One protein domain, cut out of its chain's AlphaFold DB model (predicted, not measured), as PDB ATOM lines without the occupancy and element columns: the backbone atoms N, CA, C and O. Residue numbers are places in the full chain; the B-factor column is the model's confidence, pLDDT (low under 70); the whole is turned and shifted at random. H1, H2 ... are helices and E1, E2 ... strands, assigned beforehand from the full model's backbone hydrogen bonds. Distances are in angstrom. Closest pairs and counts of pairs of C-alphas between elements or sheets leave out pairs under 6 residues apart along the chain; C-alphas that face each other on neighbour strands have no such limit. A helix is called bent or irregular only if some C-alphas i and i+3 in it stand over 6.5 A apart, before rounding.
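Overview. This is residues 3 to 123 of the 156 residues of an uncharacterized protein of Nitrospinae bacterium (UniProt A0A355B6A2). A long, twisted antiparallel sheet of five strands has its helices gathered toward one end: H4 covers E4 there, while H1 and H3 lie side by side as an antiparallel pair at that end, with short H2 nearby. The turn between E3 and E4 lies at the opposite end of the long axis, and residues 110 to 123 form a final stretch with no named element. The printed part has 121 residues, with four named helices and five named strands in the order E1 H1 H2 H3 E2 H4 E3 E4 E5; the sheet order is E2 E1 E3 E4 E5. The class is mixed, helices and strands. The whole is compact, with a radius of gyration of the C-alphas of 14.8 A, yet elongated in outline, spanning 46 by 24 by 22 A.

Along the chain. E1, residues 3 to 11, begins at C-alpha 3 (-16.883, -24.661, -36.041) and is 26.8 A long. H1, residues 16 to 26, measures 15.8 A. H2, residues 30 to 33, is neither bent nor irregular, but only just: C-alphas 30 and 33 are 6.1 A apart. H3, residues 37 to 46, measures 14.3 A, and E2, residues 48 to 55, 23.0 A. H4, residues 64 to 72, begins at C-alpha 64 (-34.532, -19.362, -27.324) and measures 13.8 A. E3, residues 77 to 85, is 27.3 A long; E4, residues 91 to 101, 31.0 A. E5, residues 104 to 109, is 17.0 A long and ends at C-alpha 109 (-26.028, -10.377, -38.835).

Arrangement. E2 and E5 are the edge strands. E2 and E1 are antiparallel at 180 degrees, with N 4 and O 55 at 2.7 A. E1 and E3 stand at 160 degrees, with N 5 and O 82 at 2.8 A. E3, E4 and E5 form a meander, each strand the antiparallel neighbour of the one before, in two hairpins: N 83 and O 94 are 2.8 A apart, N 99 and O 106 2.8 A. E2, H4 and E3 form a split strand-helix-strand unit, two strands running the same way with E1 between them, and its crossover is right-handed. H3 and H4 are on the same face, giving two layers, helices on one face of the sheet. H4 is over E4 at a height over the sheet of 6.4 A, along the strands at 25 degrees on the local plane; its closest C-alphas to E4 are Ser 70 and Arg 101, 4.9 A. H3 is on the sheet but over none of its strands; its closest C-alphas to E2 are Lys 43 and Phe 49, 5.5 A. H1, not on the sheet, touches H3 at a shallow tilt of 7 degrees, opposite ways, the closest C-alphas being Ala 21 and Ala 41, 4.6 A. H1 touches H4 at a steep tilt of 49 degrees, closest at Leu 20 and Tyr 72, C-alphas 5.5 A apart. H2 and H4 only just touch, with 3 pairs of C-alphas within 8 A, the closest Pro 30 and Asn 65 at 6.1 A. H3 and H4 are apart. Every O i to N i+4 pair is within hydrogen-bond range in H3, 5 of 7 in H1 and 3 of 5 in H4; H2 is too short for such a pair.

Size, cuts and confidence. The C-alphas farthest apart, Pro 15 and Glu 88, are 47.7 A apart. The printed part has no cut and no long link. Mean pLDDT of the printed part is 86.1, with residues 113 to 121 and residue 123 under 70.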
ATOM      1  N   CYS A   3     -16.818 -24.792 -37.491       90.75
ATOM      2  CA  CYS A   3     -16.883 -24.661 -36.041       90.75
ATOM      3  C   CYS A   3     -17.875 -23.549 -35.694       90.75
ATOM      4  O   CYS A   3     -17.802 -22.448 -36.240       90.75
ATOM      5  N   HIS A   4     -18.799 -23.849 -34.796       91.88
ATOM      6  CA  HIS A   4     -19.760 -22.929 -34.219       91.88
ATOM      7  C   HIS A   4     -19.241 -22.450 -32.870       91.88
ATOM      8  O   HIS A   4     -18.950 -23.260 -31.993       91.88
ATOM      9  N   ARG A   5     -19.143 -21.134 -32.697       90.12
ATOM     10  CA  ARG A   5     -18.725 -20.490 -31.450       90.12
ATOM     11  C   ARG A   5     -19.873 -19.688 -30.868       90.12
ATOM     12  O   ARG A   5     -20.482 -18.880 -31.571       90.12
ATOM     13  N   TYR A   6     -20.114 -19.867 -29.580       91.12
ATOM     14  CA  TYR A   6     -21.172 -19.197 -28.832       91.12
ATOM     15  C   TYR A   6     -20.568 -18.412 -27.681       91.12
ATOM     16  O   TYR A   6     -19.702 -18.931 -26.979       91.12
ATOM     17  N   HIS A   7     -21.033 -17.182 -27.478       90.06
ATOM     18  CA  HIS A   7     -20.548 -16.332 -26.397       90.06
ATOM     19  C   HIS A   7     -21.685 -15.530 -25.760       90.06
ATOM     20  O   HIS A   7     -22.420 -14.806 -26.441       90.06
ATOM     21  N   ILE A   8     -21.796 -15.626 -24.438       89.50
ATOM     22  CA  ILE A   8     -22.650 -14.788 -23.599       89.50
ATOM     23  C   ILE A   8     -21.813 -14.325 -22.413       89.50
ATOM     24  O   ILE A   8     -21.272 -15.143 -21.675       89.50
ATOM     25  N   ASP A   9     -21.744 -13.016 -22.197       87.81
ATOM     26  CA  ASP A   9     -21.108 -12.439 -21.018       87.81
ATOM     27  C   ASP A   9     -22.001 -11.343 -20.437       87.81
ATOM     28  O   ASP A   9     -22.286 -10.316 -21.070       87.81
ATOM     29  N   ARG A  10     -22.502 -11.586 -19.223       87.12
ATOM     30  CA  ARG A  10     -23.465 -10.708 -18.578       87.12
ATOM     31  C   ARG A  10     -23.235 -10.567 -17.084       87.12
ATOM     32  O   ARG A  10     -23.419 -11.496 -16.304       87.12
ATOM     33  N   LYS A  11     -22.978  -9.330 -16.661       89.06
ATOM     34  CA  LYS A  11     -23.068  -8.940 -15.250       89.06
ATOM     35  C   LYS A  11     -24.525  -8.735 -14.851       89.06
ATOM     36  O   LYS A  11     -25.265  -8.013 -15.525       89.06
ATOM     37  N   ILE A  12     -24.912  -9.347 -13.741       88.12
ATOM     38  CA  ILE A  12     -26.255  -9.288 -13.170       88.12
ATOM     39  C   ILE A  12     -26.118  -8.698 -11.770       88.12
ATOM     40  O   ILE A  12     -25.393  -9.203 -10.916       88.12
ATOM     41  N   SER A  13     -26.785  -7.574 -11.549       85.56
ATOM     42  CA  SER A  13     -26.790  -6.852 -10.278       85.56
ATOM     43  C   SER A  13     -28.151  -6.982  -9.605       85.56
ATOM     44  O   SER A  13     -29.106  -7.329 -10.277       85.56
ATOM     45  N   GLY A  14     -28.232  -6.650  -8.313       89.00
ATOM     46  CA  GLY A  14     -29.516  -6.541  -7.616       89.00
ATOM     47  C   GLY A  14     -30.226  -7.874  -7.324       89.00
ATOM     48  O   GLY A  14     -29.596  -8.934  -7.416       89.00
ATOM     49  N   PRO A  15     -31.508  -7.811  -6.909       88.12
ATOM     50  CA  PRO A  15     -32.343  -8.981  -6.615       88.12
ATOM     51  C   PRO A  15     -32.592  -9.875  -7.839       88.12
ATOM     52  O   PRO A  15     -32.910 -11.052  -7.682       88.12
ATOM     53  N   GLU A  16     -32.383  -9.355  -9.049       87.50
ATOM     54  CA  GLU A  16     -32.562 -10.068 -10.315       87.50
ATOM     55  C   GLU A  16     -31.730 -11.354 -10.395       87.50
ATOM     56  O   GLU A  16     -32.150 -12.308 -11.038       87.50
ATOM     57  N   ARG A  17     -30.577 -11.411  -9.714       90.00
ATOM     58  CA  ARG A  17     -29.740 -12.622  -9.642       90.00
ATOM     59  C   ARG A  17     -30.486 -13.805  -9.033       90.00
ATOM     60  O   ARG A  17     -30.348 -14.923  -9.507       90.00
ATOM     61  N   TYR A  18     -31.247 -13.559  -7.972       88.50
ATOM     62  CA  TYR A  18     -31.965 -14.615  -7.269       88.50
ATOM     63  C   TYR A  18     -33.220 -15.004  -8.043       88.50
ATOM     64  O   TYR A  18     -33.398 -16.182  -8.320       88.50
ATOM     65  N   HIS A  19     -34.002 -14.017  -8.497       87.50
ATOM     66  CA  HIS A  19     -35.209 -14.278  -9.285       87.50
ATOM     67  C   HIS A  19     -34.913 -15.038 -10.579       87.50
ATOM     68  O   HIS A  19     -35.632 -15.971 -10.911       87.50
ATOM     69  N   LEU A  20     -33.854 -14.655 -11.304       87.88
ATOM     70  CA  LEU A  20     -33.453 -15.371 -12.508       87.88
ATOM     71  C   LEU A  20     -32.982 -16.785 -12.154       87.88
ATOM     72  O   LEU A  20     -33.457 -17.733 -12.753       87.88
ATOM     73  N   ALA A  21     -32.082 -16.948 -11.179       88.19
ATOM     74  CA  ALA A  21     -31.571 -18.272 -10.830       88.19
ATOM     75  C   ALA A  21     -32.676 -19.248 -10.393       88.19
ATOM     76  O   ALA A  21     -32.610 -20.411 -10.765       88.19
ATOM     77  N   GLU A  22     -33.671 -18.781  -9.636       87.38
ATOM     78  CA  GLU A  22     -34.844 -19.580  -9.256       87.38
ATOM     79  C   GLU A  22     -35.715 -19.908 -10.470       87.38
ATOM     80  O   GLU A  22     -36.067 -21.062 -10.675       87.38
ATOM     81  N   ALA A  23     -36.011 -18.922 -11.318       84.44
ATOM     82  CA  ALA A  23     -36.837 -19.144 -12.498       84.44
ATOM     83  C   ALA A  23     -36.240 -20.167 -13.471       84.44
ATOM     84  O   ALA A  23     -36.960 -21.000 -14.015       84.44
ATOM     85  N   LEU A  24     -34.921 -20.134 -13.672       82.50
ATOM     86  CA  LEU A  24     -34.259 -21.055 -14.591       82.50
ATOM     87  C   LEU A  24     -34.285 -22.516 -14.105       82.50
ATOM     88  O   LEU A  24     -34.111 -23.409 -14.928       82.50
ATOM     89  N   GLU A  25     -34.509 -22.783 -12.813       81.31
ATOM     90  CA  GLU A  25     -34.680 -24.155 -12.304       81.31
ATOM     91  C   GLU A  25     -35.993 -24.797 -12.794       81.31
ATOM     92  O   GLU A  25     -36.042 -26.016 -12.967       81.31
ATOM     93  N   ASP A  26     -37.016 -23.983 -13.075       80.81
ATOM     94  CA  ASP A  26     -38.345 -24.423 -13.519       80.81
ATOM     95  C   ASP A  26     -38.563 -24.284 -15.042       80.81
ATOM     96  O   ASP A  26     -39.545 -24.802 -15.584       80.81
ATOM     97  N   GLU A  27     -37.663 -23.598 -15.756       75.94
ATOM     98  CA  GLU A  27     -37.755 -23.373 -17.203       75.94
ATOM     99  C   GLU A  27     -36.910 -24.351 -18.028       75.94
ATOM    100  O   GLU A  27     -35.788 -24.720 -17.680       75.94
ATOM    101  N   TYR A  28     -37.420 -24.728 -19.206       76.00
ATOM    102  CA  TYR A  28     -36.597 -25.409 -20.201       76.00
ATOM    103  C   TYR A  28     -35.698 -24.401 -20.921       76.00
ATOM    104  O   TYR A  28     -36.176 -23.541 -21.663       76.00
ATOM    105  N   ILE A  29     -34.387 -24.553 -20.739       83.56
ATOM    106  CA  ILE A  29     -33.366 -23.706 -21.356       83.56
ATOM    107  C   ILE A  29     -32.453 -24.602 -22.193       83.56
ATOM    108  O   ILE A  29     -31.758 -25.441 -21.611       83.56
ATOM    109  N   PRO A  30     -32.392 -24.434 -23.526       85.19
ATOM    110  CA  PRO A  30     -31.549 -25.264 -24.391       85.19
ATOM    111  C   PRO A  30     -30.073 -25.362 -23.961       85.19
ATOM    112  O   PRO A  30     -29.476 -26.427 -24.079       85.19
ATOM    113  N   LEU A  31     -29.493 -24.308 -23.368       86.00
ATOM    114  CA  LEU A  31     -28.124 -24.310 -22.818       86.00
ATOM    115  C   LEU A  31     -27.873 -25.399 -21.765       86.00
ATOM    116  O   LEU A  31     -26.719 -25.765 -21.532       86.00
ATOM    117  N   THR A  32     -28.923 -25.924 -21.128       84.69
ATOM    118  CA  THR A  32     -28.791 -26.970 -20.105       84.69
ATOM    119  C   THR A  32     -28.326 -28.315 -20.652       84.69
ATOM    120  O   THR A  32     -27.844 -29.146 -19.883       84.69
ATOM    121  N   ALA A  33     -28.381 -28.519 -21.973       85.19
ATOM    122  CA  ALA A  33     -27.765 -29.678 -22.609       85.19
ATOM    123  C   ALA A  33     -26.218 -29.620 -22.593       85.19
ATOM    124  O   ALA A  33     -25.566 -30.644 -22.789       85.19
ATOM    125  N   GLN A  34     -25.624 -28.452 -22.316       87.56
ATOM    126  CA  GLN A  34     -24.177 -28.209 -22.368       87.56
ATOM    127  C   GLN A  34     -23.628 -27.851 -20.989       87.56
ATOM    128  O   GLN A  34     -22.515 -28.249 -20.651       87.56
ATOM    129  N   VAL A  35     -24.397 -27.112 -20.187       85.75
ATOM    130  CA  VAL A  35     -24.018 -26.706 -18.830       85.75
ATOM    131  C   VAL A  35     -25.146 -27.073 -17.869       85.75
ATOM    132  O   VAL A  35     -26.257 -26.580 -18.047       85.75
ATOM    133  N   PRO A  36     -24.898 -27.891 -16.832       88.56
ATOM    134  CA  PRO A  36     -25.929 -28.251 -15.868       88.56
ATOM    135  C   PRO A  36     -26.605 -27.023 -15.248       88.56
ATOM    136  O   PRO A  36     -25.942 -26.045 -14.896       88.56
ATOM    137  N   ILE A  37     -27.924 -27.101 -15.053       87.00
ATOM    138  CA  ILE A  37     -28.721 -25.962 -14.579       87.00
ATOM    139  C   ILE A  37     -28.222 -25.385 -13.246       87.00
ATOM    140  O   ILE A  37     -28.185 -24.169 -13.073       87.00
ATOM    141  N   TRP A  38     -27.760 -26.243 -12.331       87.31
ATOM    142  CA  TRP A  38     -27.241 -25.821 -11.030       87.31
ATOM    143  C   TRP A  38     -25.985 -24.944 -11.158       87.31
ATOM    144  O   TRP A  38     -25.871 -23.943 -10.456       87.31
ATOM    145  N   GLU A  39     -25.078 -25.259 -12.091       89.19
ATOM    146  CA  GLU A  39     -23.856 -24.479 -12.329       89.19
ATOM    147  C   GLU A  39     -24.209 -23.105 -12.912       89.19
ATOM    148  O   GLU A  39     -23.642 -22.070 -12.549       89.19
ATOM    149  N   LEU A  40     -25.199 -23.091 -13.803       86.12
ATOM    150  CA  LEU A  40     -25.726 -21.889 -14.436       86.12
ATOM    151  C   LEU A  40     -26.367 -20.959 -13.390       86.12
ATOM    152  O   LEU A  40     -26.052 -19.765 -13.337       86.12
ATOM    153  N   ALA A  41     -27.186 -21.521 -12.499       88.62
ATOM    154  CA  ALA A  41     -27.814 -20.816 -11.387       88.62
ATOM    155  C   ALA A  41     -26.784 -20.263 -10.386       88.62
ATOM    156  O   ALA A  41     -26.905 -19.116  -9.950       88.62
ATOM    157  N   GLU A  42     -25.738 -21.021 -10.041       90.69
ATOM    158  CA  GLU A  42     -24.658 -20.548  -9.162       90.69
ATOM    159  C   GLU A  42     -23.920 -19.336  -9.744       90.69
ATOM    160  O   GLU A  42     -23.737 -18.330  -9.049       90.69
ATOM    161  N   LYS A  43     -23.560 -19.379 -11.032       89.44
ATOM    162  CA  LYS A  43     -22.923 -18.253 -11.740       89.44
ATOM    163  C   LYS A  43     -23.817 -17.008 -11.747       89.44
ATOM    164  O   LYS A  43     -23.371 -15.899 -11.431       89.44
ATOM    165  N   ILE A  44     -25.110 -17.184 -12.015       89.88
ATOM    166  CA  ILE A  44     -26.093 -16.093 -11.978       89.88
ATOM    167  C   ILE A  44     -26.210 -15.493 -10.571       89.88
ATOM    168  O   ILE A  44     -26.153 -14.267 -10.432       89.88
ATOM    169  N   ARG A  45     -26.299 -16.323  -9.521       91.06
ATOM    170  CA  ARG A  45     -26.331 -15.870  -8.114       91.06
ATOM    171  C   ARG A  45     -25.066 -15.097  -7.741       91.06
ATOM    172  O   ARG A  45     -25.156 -14.056  -7.086       91.06
ATOM    173  N   ALA A  46     -23.903 -15.531  -8.230       91.38
ATOM    174  CA  ALA A  46     -22.637 -14.809  -8.076       91.38
ATOM    175  C   ALA A  46     -22.628 -13.438  -8.790       91.38
ATOM    176  O   ALA A  46     -21.800 -12.578  -8.486       91.38
ATOM    177  N   GLY A  47     -23.598 -13.178  -9.672       90.62
ATOM    178  CA  GLY A  47     -23.780 -11.910 -10.378       90.62
ATOM    179  C   GLY A  47     -23.071 -11.842 -11.720       90.62
ATOM    180  O   GLY A  47     -22.921 -10.752 -12.277       90.62
ATOM    181  N   HIS A  48     -22.634 -12.982 -12.250       89.44
ATOM    182  CA  HIS A  48     -21.953 -13.046 -13.532       89.44
ATOM    183  C   HIS A  48     -22.345 -14.310 -14.286       89.44
ATOM    184  O   HIS A  48     -21.935 -15.410 -13.940       89.44
ATOM    185  N   PHE A  49     -23.136 -14.137 -15.340       86.81
ATOM    186  CA  PHE A  49     -23.460 -15.201 -16.272       86.81
ATOM    187  C   PHE A  49     -22.489 -15.154 -17.451       86.81
ATOM    188  O   PHE A  49     -22.523 -14.217 -18.248       86.81
ATOM    189  N   HIS A  50     -21.618 -16.157 -17.533       88.31
ATOM    190  CA  HIS A  50     -20.662 -16.324 -18.619       88.31
ATOM    191  C   HIS A  50     -20.802 -17.714 -19.234       88.31
ATOM    192  O   HIS A  50     -20.790 -18.721 -18.516       88.31
ATOM    193  N   PHE A  51     -20.929 -17.751 -20.556       87.94
ATOM    194  CA  PHE A  51     -21.030 -18.963 -21.351       87.94
ATOM    195  C   PHE A  51     -20.185 -18.816 -22.615       87.94
ATOM    196  O   PHE A  51     -20.408 -17.902 -23.410       87.94
ATOM    197  N   GLU A  52     -19.260 -19.751 -22.802       89.94
ATOM    198  CA  GLU A  52     -18.486 -19.933 -24.024       89.94
ATOM    199  C   GLU A  52     -18.539 -21.401 -24.422       89.94
ATOM    200  O   GLU A  52     -18.339 -22.285 -23.588       89.94
ATOM    201  N   HIS A  53     -18.839 -21.664 -25.692       90.19
ATOM    202  CA  HIS A  53     -18.932 -23.027 -26.199       90.19
ATOM    203  C   HIS A  53     -18.532 -23.109 -27.667       90.19
ATOM    204  O   HIS A  53     -18.821 -22.204 -28.454       90.19
ATOM    205  N   GLU A  54     -17.892 -24.223 -28.016       91.00
ATOM    206  CA  GLU A  54     -17.474 -24.569 -29.369       91.00
ATOM    207  C   GLU A  54     -18.081 -25.918 -29.750       91.00
ATOM    208  O   GLU A  54     -18.024 -26.859 -28.959       91.00
ATOM    209  N   SER A  55     -18.643 -26.011 -30.953       91.38
ATOM    210  CA  SER A  55     -19.262 -27.236 -31.468       91.38
ATOM    211  C   SER A  55     -19.066 -27.355 -32.980       91.38
ATOM    212  O   SER A  55     -18.950 -26.350 -33.681       91.38
ATOM    213  N   ASP A  56     -19.007 -28.573 -33.506       92.12
ATOM    214  CA  ASP A  56     -19.015 -28.851 -34.947       92.12
ATOM    215  C   ASP A  56     -20.430 -28.809 -35.546       92.12
ATOM    216  O   ASP A  56     -20.587 -28.482 -36.725       92.12
ATOM    217  N   GLU A  57     -21.452 -29.046 -34.724       91.19
ATOM    218  CA  GLU A  57     -22.869 -28.872 -35.053       91.19
ATOM    219  C   GLU A  57     -23.469 -27.631 -34.365       91.19
ATOM    220  O   GLU A  57     -23.034 -27.249 -33.271       91.19
ATOM    221  N   PRO A  58     -24.470 -26.964 -34.968       90.19
ATOM    222  CA  PRO A  58     -25.127 -25.840 -34.324       90.19
ATOM    223  C   PRO A  58     -25.910 -26.294 -33.086       90.19
ATOM    224  O   PRO A  58     -26.672 -27.255 -33.143       90.19
ATOM    225  N   LEU A  59     -25.796 -25.546 -31.987       90.56
ATOM    226  CA  LEU A  59     -26.693 -25.689 -30.845       90.56
ATOM    227  C   LEU A  59     -28.123 -25.356 -31.278       90.56
ATOM    228  O   LEU A  59     -28.433 -24.208 -31.625       90.56
ATOM    229  N   GLU A  60     -28.985 -26.370 -31.258       86.94
ATOM    230  CA  GLU A  60     -30.404 -26.199 -31.536       86.94
ATOM    231  C   GLU A  60     -31.012 -25.190 -30.561       86.94
ATOM    232  O   GLU A  60     -30.682 -25.144 -29.376       86.94
ATOM    233  N   GLU A  61     -31.889 -24.338 -31.090       87.69
ATOM    234  CA  GLU A  61     -32.642 -23.371 -30.294       87.69
ATOM    235  C   GLU A  61     -31.787 -22.391 -29.465       87.69
ATOM    236  O   GLU A  61     -32.282 -21.806 -28.502       87.69
ATOM    237  N   PHE A  62     -30.524 -22.143 -29.844       89.88
ATOM    238  CA  PHE A  62     -29.642 -21.242 -29.089       89.88
ATOM    239  C   PHE A  62     -30.276 -19.865 -28.804       89.88
ATOM    240  O   PHE A  62     -30.175 -19.350 -27.689       89.88
ATOM    241  N   ASP A  63     -30.998 -19.296 -29.769       88.44
ATOM    242  CA  ASP A  63     -31.668 -18.001 -29.629       88.44
ATOM    243  C   ASP A  63     -32.813 -18.045 -28.581       88.44
ATOM    244  O   ASP A  63     -33.053 -17.039 -27.909       88.44
ATOM    245  N   ARG A  64     -33.460 -19.204 -28.339       87.94
ATOM    246  CA  ARG A  64     -34.532 -19.362 -27.324       87.94
ATOM    247  C   ARG A  64     -34.026 -19.206 -25.894       87.94
ATOM    248  O   ARG A  64     -34.782 -18.795 -25.021       87.94
ATOM    249  N   ASN A  65     -32.737 -19.441 -25.644       88.69
ATOM    250  CA  ASN A  65     -32.151 -19.162 -24.329       88.69
ATOM    251  C   ASN A  65     -32.316 -17.690 -23.936       88.69
ATOM    252  O   ASN A  65     -32.468 -17.364 -22.762       88.69
ATOM    253  N   PHE A  66     -32.305 -16.785 -24.914       92.12
ATOM    254  CA  PHE A  66     -32.404 -15.355 -24.663       92.12
ATOM    255  C   PHE A  66     -33.837 -14.903 -24.366       92.12
ATOM    256  O   PHE A  66     -34.013 -13.891 -23.686       92.12
ATOM    257  N   GLU A  67     -34.850 -15.646 -24.817       90.12
ATOM    258  CA  GLU A  67     -36.253 -15.419 -24.451       90.12
ATOM    259  C   GLU A  67     -36.425 -15.582 -22.936       90.12
ATOM    260  O   GLU A  67     -36.734 -14.600 -22.256       90.12
ATOM    261  N   ALA A  68     -36.072 -16.762 -22.411       85.69
ATOM    262  CA  ALA A  68     -36.063 -17.087 -20.982       85.69
ATOM    263  C   ALA A  68     -35.242 -16.075 -20.167       85.69
ATOM    264  O   ALA A  68     -35.756 -15.367 -19.301       85.69
ATOM    265  N   LEU A  69     -33.961 -15.898 -20.516       87.88
ATOM    266  CA  LEU A  69     -33.065 -14.995 -19.783       87.88
ATOM    267  C   LEU A  69     -33.582 -13.547 -19.748       87.88
ATOM    268  O   LEU A  69     -33.439 -12.855 -18.738       87.88
ATOM    269  N   SER A  70     -34.165 -13.055 -20.845       91.50
ATOM    270  CA  SER A  70     -34.639 -11.669 -20.932       91.50
ATOM    271  C   SER A  70     -36.017 -11.434 -20.316       91.50
ATOM    272  O   SER A  70     -36.385 -10.272 -20.121       91.50
ATOM    273  N   ALA A  71     -36.771 -12.490 -20.003       89.00
ATOM    274  CA  ALA A  71     -38.035 -12.384 -19.280       89.00
ATOM    275  C   ALA A  71     -37.817 -11.930 -17.827       89.00
ATOM    276  O   ALA A  71     -38.577 -11.108 -17.311       89.00
ATOM    277  N   TYR A  72     -36.727 -12.384 -17.200       87.62
ATOM    278  CA  TYR A  72     -36.404 -12.091 -15.796       87.62
ATOM    279  C   TYR A  72     -35.398 -10.953 -15.610       87.62
ATOM    280  O   TYR A  72     -35.220 -10.453 -14.497       87.62
ATOM    281  N   LEU A  73     -34.744 -10.509 -16.687       86.50
ATOM    282  CA  LEU A  73     -33.796  -9.402 -16.648       86.50
ATOM    283  C   LEU A  73     -34.426  -8.114 -17.210       86.50
ATOM    284  O   LEU A  73     -34.857  -8.077 -18.361       86.50
ATOM    285  N   PRO A  74     -34.422  -6.996 -16.458       84.19
ATOM    286  CA  PRO A  74     -34.998  -5.732 -16.931       84.19
ATOM    287  C   PRO A  74     -34.170  -5.074 -18.047       84.19
ATOM    288  O   PRO A  74     -34.648  -4.172 -18.743       84.19
ATOM    289  N   GLN A  75     -32.915  -5.494 -18.196       87.06
ATOM    290  CA  GLN A  75     -31.960  -4.975 -19.167       87.06
ATOM    291  C   GLN A  75     -31.904  -5.866 -20.412       87.06
ATOM    292  O   GLN A  75     -32.258  -7.038 -20.358       87.06
ATOM    293  N   ILE A  76     -31.401  -5.318 -21.521       89.88
ATOM    294  CA  ILE A  76     -31.178  -6.096 -22.745       89.88
ATOM    295  C   ILE A  76     -30.123  -7.177 -22.477       89.88
ATOM    296  O   ILE A  76     -29.023  -6.876 -21.999       89.88
ATOM    297  N   VAL A  77     -30.461  -8.419 -22.812       91.38
ATOM    298  CA  VAL A  77     -29.537  -9.555 -22.833       91.38
ATOM    299  C   VAL A  77     -28.884  -9.605 -24.210       91.38
ATOM    300  O   VAL A  77     -29.559  -9.422 -25.221       91.38
ATOM    301  N   LYS A  78     -27.565  -9.798 -24.250       92.25
ATOM    302  CA  LYS A  78     -26.760  -9.805 -25.475       92.25
ATOM    303  C   LYS A  78     -25.936 -11.082 -25.525       92.25
ATOM    304  O   LYS A  78     -25.360 -11.465 -24.509       92.25
ATOM    305  N   GLY A  79     -25.842 -11.682 -26.699       92.00
ATOM    306  CA  GLY A  79     -24.919 -12.773 -26.971       92.00
ATOM    307  C   GLY A  79     -24.557 -12.844 -28.444       92.00
ATOM    308  O   GLY A  79     -25.042 -12.052 -29.259       92.00
ATOM    309  N   PHE A  80     -23.676 -13.777 -28.769       91.44
ATOM    310  CA  PHE A  80     -23.106 -13.918 -30.097       91.44
ATOM    311  C   PHE A  80     -23.045 -15.378 -30.500       91.44
ATOM    312  O   PHE A  80     -22.785 -16.258 -29.677       91.44
ATOM    313  N   HIS A  81     -23.240 -15.600 -31.790       92.19
ATOM    314  CA  HIS A  81     -22.966 -16.867 -32.439       92.19
ATOM    315  C   HIS A  81     -22.166 -16.587 -33.708       92.19
ATOM    316  O   HIS A  81     -22.523 -15.713 -34.500       92.19
ATOM    317  N   ALA A  82     -21.075 -17.315 -33.883       90.19
ATOM    318  CA  ALA A  82     -20.194 -17.227 -35.030       90.19
ATOM    319  C   ALA A  82     -19.963 -18.599 -35.651       90.19
ATOM    320  O   ALA A  82     -19.885 -19.604 -34.948       90.19
ATOM    321  N   GLN A  83     -19.825 -18.619 -36.971       91.00
ATOM    322  CA  GLN A  83     -19.428 -19.790 -37.738       91.00
ATOM    323  C   GLN A  83     -18.050 -19.553 -38.332       91.00
ATOM    324  O   GLN A  83     -17.840 -18.591 -39.073       91.00
ATOM    325  N   GLU A  84     -17.124 -20.456 -38.058       88.62
ATOM    326  CA  GLU A  84     -15.752 -20.409 -38.536       88.62
ATOM    327  C   GLU A  84     -15.455 -21.609 -39.436       88.62
ATOM    328  O   GLU A  84     -15.846 -22.742 -39.158       88.62
ATOM    329  N   ARG A  85     -14.720 -21.381 -40.524       88.56
ATOM    330  CA  ARG A  85     -14.091 -22.457 -41.287       88.56
ATOM    331  C   ARG A  85     -12.723 -22.734 -40.692       88.56
ATOM    332  O   ARG A  85     -11.848 -21.875 -40.745       88.56
ATOM    333  N   ILE A  86     -12.533 -23.948 -40.198       84.50
ATOM    334  CA  ILE A  86     -11.238 -24.453 -39.757       84.50
ATOM    335  C   ILE A  86     -10.518 -25.045 -40.976       84.50
ATOM    336  O   ILE A  86     -10.901 -26.109 -41.485       84.50
ATOM    337  N   GLU A  87      -9.523 -24.300 -41.453       83.69
ATOM    338  CA  GLU A  87      -8.563 -24.611 -42.524       83.69
ATOM    339  C   GLU A  87      -7.174 -24.060 -42.123       83.69
ATOM    340  O   GLU A  87      -7.036 -23.544 -41.014       83.69
ATOM    341  N   GLU A  88      -6.138 -24.163 -42.972       80.69
ATOM    342  CA  GLU A  88      -4.768 -23.684 -42.648       80.69
ATOM    343  C   GLU A  88      -4.737 -22.238 -42.129       80.69
ATOM    344  O   GLU A  88      -3.895 -21.866 -41.315       80.69
ATOM    345  N   THR A  89      -5.679 -21.420 -42.594       77.62
ATOM    346  CA  THR A  89      -5.980 -20.107 -42.041       77.62
ATOM    347  C   THR A  89      -7.457 -20.071 -41.655       77.62
ATOM    348  O   THR A  89      -8.291 -19.978 -42.556       77.62
ATOM    349  N   PRO A  90      -7.809 -20.119 -40.355       76.06
ATOM    350  CA  PRO A  90      -9.197 -20.016 -39.925       76.06
ATOM    351  C   PRO A  90      -9.860 -18.755 -40.475       76.06
ATOM    352  O   PRO A  90      -9.221 -17.700 -40.557       76.06
ATOM    353  N   ARG A  91     -11.133 -18.861 -40.861       81.12
ATOM    354  CA  ARG A  91     -11.906 -17.714 -41.351       81.12
ATOM    355  C   ARG A  91     -13.297 -17.681 -40.737       81.12
ATOM    356  O   ARG A  91     -13.987 -18.699 -40.714       81.12
ATOM    357  N   LEU A  92     -13.748 -16.494 -40.359       84.88
ATOM    358  CA  LEU A  92     -15.142 -16.249 -40.015       84.88
ATOM    359  C   LEU A  92     -16.013 -16.290 -41.286       84.88
ATOM    360  O   LEU A  92     -15.683 -15.670 -42.298       84.88
ATOM    361  N   ILE A  93     -17.096 -17.064 -41.258       88.25
ATOM    362  CA  ILE A  93     -18.069 -17.202 -42.354       88.25
ATOM    363  C   ILE A  93     -19.307 -16.354 -42.072       88.25
ATOM    364  O   ILE A  93     -19.782 -15.645 -42.954       88.25
ATOM    365  N   GLU A  94     -19.823 -16.454 -40.852       89.19
ATOM    366  CA  GLU A  94     -21.028 -15.777 -40.391       89.19
ATOM    367  C   GLU A  94     -20.804 -15.365 -38.939       89.19
ATOM    368  O   GLU A  94     -20.188 -16.103 -38.169       89.19
ATOM    369  N   ALA A  95     -21.329 -14.212 -38.548       89.62
ATOM    370  CA  ALA A  95     -21.531 -13.905 -37.146       89.62
ATOM    371  C   ALA A  95     -22.848 -13.170 -36.974       89.62
ATOM    372  O   ALA A  95     -23.228 -12.334 -37.797       89.62
ATOM    373  N   ARG A  96     -23.530 -13.475 -35.878       91.81
ATOM    374  CA  ARG A  96     -24.775 -12.837 -35.483       91.81
ATOM    375  C   ARG A  96     -24.681 -12.358 -34.047       91.81
ATOM    376  O   ARG A  96     -24.087 -13.012 -33.186       91.81
ATOM    377  N   LYS A  97     -25.301 -11.214 -33.797       92.62
ATOM    378  CA  LYS A  97     -25.563 -10.684 -32.466       92.62
ATOM    379  C   LYS A  97     -27.018 -10.957 -32.140       92.62
ATOM    380  O   LYS A  97     -27.908 -10.538 -32.876       92.62
ATOM    381  N   ILE A  98     -27.233 -11.604 -31.009       94.19
ATOM    382  CA  ILE A  98     -28.553 -11.897 -30.471       94.19
ATOM    383  C   ILE A  98     -28.818 -10.886 -29.363       94.19
ATOM    384  O   ILE A  98     -27.989 -10.684 -28.470       94.19
ATOM    385  N   LEU A  99     -29.954 -10.209 -29.453       94.75
ATOM    386  CA  LEU A  99     -30.444  -9.265 -28.462       94.75
ATOM    387  C   LEU A  99     -31.801  -9.739 -27.980       94.75
ATOM    388  O   LEU A  99     -32.651 -10.068 -28.799       94.75
ATOM    389  N   ALA A 100     -32.035  -9.695 -26.676       95.06
ATOM    390  CA  ALA A 100     -33.353  -9.985 -26.148       95.06
ATOM    391  C   ALA A 100     -33.769  -9.044 -25.032       95.06
ATOM    392  O   ALA A 100     -32.943  -8.540 -24.261       95.06
ATOM    393  N   ARG A 101     -35.073  -8.796 -24.964       94.62
ATOM    394  CA  ARG A 101     -35.692  -7.931 -23.968       94.62
ATOM    395  C   ARG A 101     -37.121  -8.388 -23.722       94.62
ATOM    396  O   ARG A 101     -37.925  -8.360 -24.644       94.62
ATOM    397  N   ARG A 102     -37.459  -8.680 -22.460       91.94
ATOM    398  CA  ARG A 102     -38.831  -9.023 -22.041       91.94
ATOM    399  C   ARG A 102     -39.428 -10.185 -22.852       91.94
ATOM    400  O   ARG A 102     -40.587 -10.115 -23.246       91.94
ATOM    401  N   GLY A 103     -38.626 -11.209 -23.134       90.94
ATOM    402  CA  GLY A 103     -39.025 -12.377 -23.925       90.94
ATOM    403  C   GLY A 103     -38.919 -12.190 -25.443       90.94
ATOM    404  O   GLY A 103     -38.866 -13.166 -26.176       90.94
ATOM    405  N   GLU A 104     -38.817 -10.961 -25.955       93.81
ATOM    406  CA  GLU A 104     -38.637 -10.735 -27.392       93.81
ATOM    407  C   GLU A 104     -37.165 -10.904 -27.782       93.81
ATOM    408  O   GLU A 104     -36.293 -10.285 -27.166       93.81
ATOM    409  N   VAL A 105     -36.892 -11.684 -28.832       95.19
ATOM    410  CA  VAL A 105     -35.537 -11.974 -29.332       95.19
ATOM    411  C   VAL A 105     -35.353 -11.416 -30.743       95.19
ATOM    412  O   VAL A 105     -36.218 -11.556 -31.604       95.19
ATOM    413  N   VAL A 106     -34.205 -10.787 -30.986       94.69
ATOM    414  CA  VAL A 106     -33.778 -10.269 -32.288       94.69
ATOM    415  C   VAL A 106     -32.381 -10.797 -32.596       94.69
ATOM    416  O   VAL A 106     -31.445 -10.576 -31.826       94.69
ATOM    417  N   SER A 107     -32.232 -11.451 -33.745       93.06
ATOM    418  CA  SER A 107     -30.960 -11.970 -34.253       93.06
ATOM    419  C   SER A 107     -30.522 -11.125 -35.445       93.06
ATOM    420  O   SER A 107     -31.300 -10.910 -36.374       93.06
ATOM    421  N   ILE A 108     -29.307 -10.581 -35.399       91.75
ATOM    422  CA  ILE A 108     -28.836  -9.581 -36.364       91.75
ATOM    423  C   ILE A 108     -27.493 -10.032 -36.922       91.75
ATOM    424  O   ILE A 108     -26.572 -10.247 -36.126       91.75
ATOM    425  N   PRO A 109     -27.332 -10.125 -38.251       90.19
ATOM    426  CA  PRO A 109     -26.028 -10.377 -38.835       90.19
ATOM    427  C   PRO A 109     -25.068  -9.229 -38.514       90.19
ATOM    428  O   PRO A 109     -25.416  -8.043 -38.531       90.19
ATOM    429  N   LEU A 110     -23.837  -9.595 -38.192       87.94
ATOM    430  CA  LEU A 110     -22.757  -8.655 -37.946       87.94
ATOM    431  C   LEU A 110     -21.960  -8.459 -39.221       87.94
ATOM    432  O   LEU A 110     -21.746  -9.389 -40.003       87.94
ATOM    433  N   ARG A 111     -21.489  -7.231 -39.420       83.56
ATOM    434  CA  ARG A 111     -20.608  -6.928 -40.534       83.56
ATOM    435  C   ARG A 111     -19.238  -7.520 -40.236       83.56
ATOM    436  O   ARG A 111     -18.534  -7.053 -39.345       83.56
ATOM    437  N   LEU A 112     -18.849  -8.530 -41.004       76.25
ATOM    438  CA  LEU A 112     -17.572  -9.203 -40.802       76.25
ATOM    439  C   LEU A 112     -16.431  -8.340 -41.364       76.25
ATOM    440  O   LEU A 112     -16.464  -7.990 -42.552       76.25
ATOM    441  N   PRO A 113     -15.427  -7.964 -40.549       67.31
ATOM    442  CA  PRO A 113     -14.220  -7.350 -41.074       67.31
ATOM    443  C   PRO A 113     -13.445  -8.365 -41.934       67.31
ATOM    444  O   PRO A 113     -13.654  -9.573 -41.830       67.31
ATOM    445  N   PRO A 114     -12.495  -7.906 -42.765       61.75
ATOM    446  CA  PRO A 114     -11.589  -8.805 -43.482       61.75
ATOM    447  C   PRO A 114     -10.665  -9.623 -42.553       61.75
ATOM    448  O   PRO A 114      -9.988 -10.538 -43.027       61.75
ATOM    449  N   SER A 115     -10.574  -9.266 -41.262       58.00
ATOM    450  CA  SER A 115      -9.802  -9.994 -40.247       58.00
ATOM    451  C   SER A 115     -10.545 -11.239 -39.747       58.00
ATOM    452  O   SER A 115     -11.755 -11.380 -39.887       58.00
ATOM    453  N   ARG A 116      -9.770 -12.207 -39.257       61.34
ATOM    454  CA  ARG A 116     -10.021 -13.637 -39.490       61.34
ATOM    455  C   ARG A 116     -10.677 -14.389 -38.324       61.34
ATOM    456  O   ARG A 116     -11.089 -15.526 -38.541       61.34
ATOM    457  N   LEU A 117     -10.774 -13.790 -37.132       63.50
ATOM    458  CA  LEU A 117     -11.161 -14.477 -35.889       63.50
ATOM    459  C   LEU A 117     -12.303 -13.774 -35.143       63.50
ATOM    460  O   LEU A 117     -12.426 -12.551 -35.204       63.50
ATOM    461  N   LEU A 118     -13.078 -14.541 -34.365       61.78
ATOM    462  CA  LEU A 118     -14.145 -14.026 -33.493       61.78
ATOM    463  C   LEU A 118     -13.670 -12.940 -32.512       61.78
ATOM    464  O   LEU A 118     -14.405 -11.994 -32.250       61.78
ATOM    465  N   ASN A 119     -12.438 -13.043 -32.006       63.94
ATOM    466  CA  ASN A 119     -11.874 -12.080 -31.050       63.94
ATOM    467  C   ASN A 119     -11.669 -10.675 -31.647       63.94
ATOM    468  O   ASN A 119     -11.561  -9.709 -30.895       63.94
ATOM    469  N   ASP A 120     -11.629 -10.563 -32.978       65.25
ATOM    470  CA  ASP A 120     -11.506  -9.289 -33.694       65.25
ATOM    471  C   ASP A 120     -12.874  -8.704 -34.077       65.25
ATOM    472  O   ASP A 120     -12.948  -7.645 -34.709       65.25
ATOM    473  N   LEU A 121     -13.967  -9.407 -33.761       67.56
ATOM    474  CA  LEU A 121     -15.298  -8.963 -34.120       67.56
ATOM    475  C   LEU A 121     -15.709  -7.799 -33.221       67.56
ATOM    476  O   LEU A 121     -15.858  -7.953 -32.011       67.56
ATOM    477  N   ASP A 122     -15.925  -6.632 -33.828       72.06
ATOM    478  CA  ASP A 122     -16.513  -5.500 -33.126       72.06
ATOM    479  C   ASP A 122     -17.963  -5.864 -32.745       72.06
ATOM    480  O   ASP A 122     -18.821  -6.012 -33.627       72.06
ATOM    481  N   PRO A 123     -18.273  -6.010 -31.442       69.88
ATOM    482  CA  PRO A 123     -19.595  -6.404 -30.970       69.88
ATOM    483  C   PRO A 123     -20.682  -5.361 -31.279       69.88
ATOM    484  O   PRO A 123     -21.866  -5.610 -31.006       69.88
TER     485      PRO A 123